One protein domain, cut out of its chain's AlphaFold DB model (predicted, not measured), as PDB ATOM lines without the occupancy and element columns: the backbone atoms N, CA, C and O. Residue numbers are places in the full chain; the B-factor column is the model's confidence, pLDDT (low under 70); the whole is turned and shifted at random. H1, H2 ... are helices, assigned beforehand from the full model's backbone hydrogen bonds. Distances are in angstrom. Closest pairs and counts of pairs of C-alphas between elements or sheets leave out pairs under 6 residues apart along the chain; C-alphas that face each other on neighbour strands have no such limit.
ATOM      1  N   ASP A  25     168.014 119.363 148.492       89.62
ATOM      2  CA  ASP A  25     168.955 120.248 149.174       89.62
ATOM      3  C   ASP A  25     168.321 120.958 150.369       89.62
ATOM      4  O   ASP A  25     168.978 121.084 151.397       89.62
ATOM      5  N   ALA A  26     167.057 121.379 150.277       89.44
ATOM      6  CA  ALA A  26     166.326 121.949 151.405       89.44
ATOM      7  C   ALA A  26     166.254 120.947 152.566       89.44
ATOM      8  O   ALA A  26     166.709 121.256 153.666       89.44
ATOM      9  N   LYS A  27     165.825 119.708 152.290       89.38
ATOM     10  CA  LYS A  27     165.828 118.620 153.283       89.38
ATOM     11  C   LYS A  27     167.237 118.284 153.769       89.38
ATOM     12  O   LYS A  27     167.460 118.028 154.947       89.38
ATOM     13  N   GLY A  28     168.215 118.293 152.865       89.69
ATOM     14  CA  GLY A  28     169.620 118.076 153.189       89.69
ATOM     15  C   GLY A  28     170.151 119.141 154.145       89.69
ATOM     16  O   GLY A  28     170.854 118.803 155.091       89.69
ATOM     17  N   ARG A  29     169.779 120.411 153.955       88.62
ATOM     18  CA  ARG A  29     170.141 121.522 154.843       88.62
ATOM     19  C   ARG A  29     169.551 121.364 156.239       88.62
ATOM     20  O   ARG A  29     170.278 121.606 157.196       88.62
ATOM     21  N   GLU A  30     168.313 120.891 156.363       90.38
ATOM     22  CA  GLU A  30     167.712 120.562 157.668       90.38
ATOM     23  C   GLU A  30     168.512 119.482 158.418       90.38
ATOM     24  O   GLU A  30     168.581 119.490 159.643       90.38
ATOM     25  N   LEU A  31     169.184 118.592 157.682       88.12
ATOM     26  CA  LEU A  31     170.043 117.532 158.219       88.12
ATOM     27  C   LEU A  31     171.535 117.923 158.308       88.12
ATOM     28  O   LEU A  31     172.375 117.061 158.574       88.12
ATOM     29  N   GLY A  32     171.898 119.183 158.039       87.75
ATOM     30  CA  GLY A  32     173.293 119.652 158.022       87.75
ATOM     31  C   GLY A  32     174.136 119.146 156.837       87.75
ATOM     32  O   GLY A  32     175.361 119.214 156.876       87.75
ATOM     33  N   ARG A  33     173.500 118.627 155.780       83.62
ATOM     34  CA  ARG A  33     174.112 118.013 154.583       83.62
ATOM     35  C   ARG A  33     173.663 118.663 153.263       83.62
ATOM     36  O   ARG A  33     173.453 117.972 152.268       83.62
ATOM     37  N   GLY A  34     173.477 119.980 153.242       83.75
ATOM     38  CA  GLY A  34     173.131 120.703 152.009       83.75
ATOM     39  C   GLY A  34     174.206 120.551 150.921       83.75
ATOM     40  O   GLY A  34     175.398 120.665 151.202       83.75
ATOM     41  N   LEU A  35     173.790 120.322 149.673       80.06
ATOM     42  CA  LEU A  35     174.665 120.276 148.495       80.06
ATOM     43  C   LEU A  35     175.070 121.690 148.043       80.06
ATOM     44  O   LEU A  35     176.152 121.893 147.488       80.06
ATOM     45  N   GLY A  36     174.233 122.692 148.308       86.50
ATOM     46  CA  GLY A  36     174.441 124.057 147.846       86.50
ATOM     47  C   GLY A  36     174.277 124.199 146.329       86.50
ATOM     48  O   GLY A  36     174.293 123.239 145.555       86.50
ATOM     49  N   ARG A  37     174.129 125.448 145.872       86.69
ATOM     50  CA  ARG A  37     173.727 125.752 144.488       86.69
ATOM     51  C   ARG A  37     174.702 125.228 143.429       86.69
ATOM     52  O   ARG A  37     174.273 124.806 142.363       86.69
ATOM     53  N   ARG A  38     176.010 125.251 143.706       88.69
ATOM     54  CA  ARG A  38     177.032 124.808 142.746       88.69
ATOM     55  C   ARG A  38     176.955 123.301 142.488       88.69
ATOM     56  O   ARG A  38     176.814 122.909 141.336       88.69
ATOM     57  N   GLN A  39     176.964 122.483 143.543       90.25
ATOM     58  CA  GLN A  39     176.886 121.026 143.387       90.25
ATOM     59  C   GLN A  39     175.552 120.602 142.771       90.25
ATOM     60  O   GLN A  39     175.512 119.680 141.966       90.25
ATOM     61  N   MET A  40     174.470 121.305 143.106       92.00
ATOM     62  CA  MET A  40     173.159 121.086 142.503       92.00
ATOM     63  C   MET A  40     173.184 121.276 140.983       92.00
ATOM     64  O   MET A  40     172.766 120.392 140.243       92.00
ATOM     65  N   VAL A  41     173.735 122.396 140.508       92.19
ATOM     66  CA  VAL A  41     173.865 122.675 139.071       92.19
ATOM     67  C   VAL A  41     174.726 121.620 138.372       92.19
ATOM     68  O   VAL A  41     174.399 121.209 137.261       92.19
ATOM     69  N   GLU A  42     175.801 121.153 139.011       93.06
ATOM     70  CA  GLU A  42     176.647 120.086 138.465       93.06
ATOM     71  C   GLU A  42     175.907 118.741 138.390       93.06
ATOM     72  O   GLU A  42     176.006 118.042 137.382       93.06
ATOM     73  N   ARG A  43     175.096 118.400 139.399       91.81
ATOM     74  CA  ARG A  43     174.251 117.194 139.388       91.81
ATOM     75  C   ARG A  43     173.207 117.237 138.281       91.81
ATOM     76  O   ARG A  43     173.082 116.267 137.539       91.81
ATOM     77  N   VAL A  44     172.515 118.365 138.125       91.56
ATOM     78  CA  VAL A  44     171.516 118.536 137.061       91.56
ATOM     79  C   VAL A  44     172.157 118.497 135.682       91.56
ATOM     80  O   VAL A  44     171.603 117.893 134.766       91.56
ATOM     81  N   ALA A  45     173.339 119.093 135.524       92.56
ATOM     82  CA  ALA A  45     174.086 119.028 134.275       92.56
ATOM     83  C   ALA A  45     174.385 117.572 133.875       92.56
ATOM     84  O   ALA A  45     174.099 117.177 132.746       92.56
ATOM     85  N   LEU A  46     174.864 116.756 134.821       91.88
ATOM     86  CA  LEU A  46     175.119 115.329 134.599       91.88
ATOM     87  C   LEU A  46     173.836 114.542 134.297       91.88
ATOM     88  O   LEU A  46     173.815 113.750 133.360       91.88
ATOM     89  N   GLU A  47     172.761 114.773 135.051       89.81
ATOM     90  CA  GLU A  47     171.480 114.067 134.893       89.81
ATOM     91  C   GLU A  47     170.801 114.362 133.546       89.81
ATOM     92  O   GLU A  47     170.195 113.486 132.929       89.81
ATOM     93  N   THR A  48     170.921 115.599 133.070       87.00
ATOM     94  CA  THR A  48     170.326 116.044 131.802       87.00
ATOM     95  C   THR A  48     171.265 115.891 130.606       87.00
ATOM     96  O   THR A  48     170.862 116.187 129.483       87.00
ATOM     97  N   GLY A  49     172.500 115.422 130.819       90.25
ATOM     98  CA  GLY A  49     173.504 115.284 129.761       90.25
ATOM     99  C   GLY A  49     173.918 116.623 129.144       90.25
ATOM    100  O   GLY A  49     174.281 116.681 127.972       90.25
ATOM    101  N   THR A  50     173.834 117.716 129.906       90.31
ATOM    102  CA  THR A  50     174.151 119.069 129.438       90.31
ATOM    103  C   THR A  50     175.294 119.694 130.236       90.31
ATOM    104  O   THR A  50     175.837 119.115 131.171       90.31
ATOM    105  N   SER A  51     175.700 120.906 129.865       92.56
ATOM    106  CA  SER A  51     176.732 121.651 130.589       92.56
ATOM    107  C   SER A  51     176.140 122.501 131.714       92.56
ATOM    108  O   SER A  51     175.110 123.150 131.528       92.56
ATOM    109  N   ALA A  52     176.865 122.649 132.827       91.19
ATOM    110  CA  ALA A  52     176.499 123.565 133.918       91.19
ATOM    111  C   ALA A  52     176.210 124.999 133.426       91.19
ATOM    112  O   ALA A  52     175.307 125.674 133.915       91.19
ATOM    113  N   ARG A  53     176.929 125.454 132.389       92.12
ATOM    114  CA  ARG A  53     176.692 126.755 131.744       92.12
ATOM    115  C   ARG A  53     175.310 126.852 131.089       92.12
ATOM    116  O   ARG A  53     174.683 127.905 131.178       92.12
ATOM    117  N   ARG A  54     174.827 125.775 130.457       89.44
ATOM    118  CA  ARG A  54     173.486 125.713 129.859       89.44
ATOM    119  C   ARG A  54     172.423 125.745 130.951       89.44
ATOM    120  O   ARG A  54     171.523 126.570 130.859       89.44
ATOM    121  N   VAL A  55     172.595 124.951 132.011       90.38
ATOM    122  CA  VAL A  55     171.703 124.950 133.184       90.38
ATOM    123  C   VAL A  55     171.566 126.355 133.774       90.38
ATOM    124  O   VAL A  55     170.458 126.861 133.920       90.38
ATOM    125  N   LEU A  56     172.687 127.038 134.034       91.69
ATOM    126  CA  LEU A  56     172.675 128.411 134.552       91.69
ATOM    127  C   LEU A  56     172.007 129.404 133.595       91.69
ATOM    128  O   LEU A  56     171.340 130.332 134.047       91.69
ATOM    129  N   SER A  57     172.184 129.227 132.284       91.81
ATOM    130  CA  SER A  57     171.541 130.081 131.285       91.81
ATOM    131  C   SER A  57     170.023 129.909 131.286       91.81
ATOM    132  O   SER A  57     169.314 130.909 131.245       91.81
ATOM    133  N   VAL A  58     169.532 128.669 131.366       89.88
ATOM    134  CA  VAL A  58     168.096 128.358 131.456       89.88
ATOM    135  C   VAL A  58     167.506 128.941 132.736       89.88
ATOM    136  O   VAL A  58     166.520 129.665 132.678       89.88
ATOM    137  N   LEU A  59     168.171 128.743 133.877       88.56
ATOM    138  CA  LEU A  59     167.749 129.318 135.158       88.56
ATOM    139  C   LEU A  59     167.715 130.850 135.147       88.56
ATOM    140  O   LEU A  59     166.858 131.460 135.776       88.56
ATOM    141  N   LYS A  60     168.651 131.493 134.442       89.88
ATOM    142  CA  LYS A  60     168.673 132.955 134.302       89.88
ATOM    143  C   LYS A  60     167.540 133.473 133.410       89.88
ATOM    144  O   LYS A  60     167.085 134.591 133.623       89.88
ATOM    145  N   LEU A  61     167.140 132.703 132.397       85.50
ATOM    146  CA  LEU A  61     166.014 133.039 131.524       85.50
ATOM    147  C   LEU A  61     164.677 132.859 132.252       85.50
ATOM    148  O   LEU A  61     163.841 133.749 132.161       85.50
ATOM    149  N   ASP A  62     164.527 131.772 133.013       83.38
ATOM    150  CA  ASP A  62     163.361 131.504 133.867       83.38
ATOM    151  C   ASP A  62     163.169 132.603 134.920       83.38
ATOM    152  O   ASP A  62     162.095 133.176 135.013       83.38
ATOM    153  N   ALA A  63     164.237 133.019 135.611       77.06
ATOM    154  CA  ALA A  63     164.176 134.104 136.598       77.06
ATOM    155  C   ALA A  63     163.854 135.500 136.019       77.06
ATOM    156  O   ALA A  63     163.730 136.462 136.776       77.06
ATOM    157  N   LYS A  64     163.819 135.645 134.688       69.12
ATOM    158  CA  LYS A  64     163.504 136.901 133.990       69.12
ATOM    159  C   LYS A  64     162.084 136.903 133.402       69.12
ATOM    160  O   LYS A  64     161.646 137.961 132.948       69.12
ATOM    161  N   MET A  65     161.416 135.749 133.369       54.12
ATOM    162  CA  MET A  65     159.994 135.620 133.035       54.12
ATOM    163  C   MET A  65     159.136 135.881 134.270       54.12
ATOM    164  O   MET A  65     158.036 136.436 134.070       54.12
TER     165      MET A  65
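AT A GLANCE: This is residues 25 to 65 of the 65 residues of an uncharacterized protein of Elusimicrobia bacterium (UniProt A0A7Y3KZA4). The longest helix, H2, lies between the other two: it makes an L-shaped corner with H3, while the short H1 lies beyond its other end. Residues 60 to 65 stick out. The printed part has 41 residues with three named helices, H1, H2 and H3 in chain order, and no named strand; it is all helix. It is loose, with a radius of gyration of the C-alphas of 11.7 A, and flat, spanning 31 by 24 by 12 A.

IN THESE COORDINATES: H2, residues 36 to 48, is 18.4 A long from C-alpha 36 at (174.441, 124.057, 147.846). H3, residues 52 to 62, is 15.4 A long and ends at C-alpha 62, (163.361, 131.504, 133.867). H1 is residues 25 to 30, 8.6 A.

HOW THE PARTS SIT: H2 touches H3 with residues 41 to 45 alone, about perpendicular at 77 degrees; their closest C-alphas, of Ala 45 and Ala 52, are 5.2 A apart. H1 and H2 are close but not clearly touching, with the closest C-alphas, of Asp 25 and Gly 36, 6.8 A apart. They run opposite ways at 37 degrees, only just a steep tilt. H1 and H3 are apart. In H1, H2 and H3 every O i to N i+4 pair is within hydrogen-bond range.

THE WHOLE: The C-alphas farthest apart, of Leu 31 and Met 65, are 32.6 A apart. The printed part has no cut, and both links are tight. Residues 64 to 65 have pLDDT under 70.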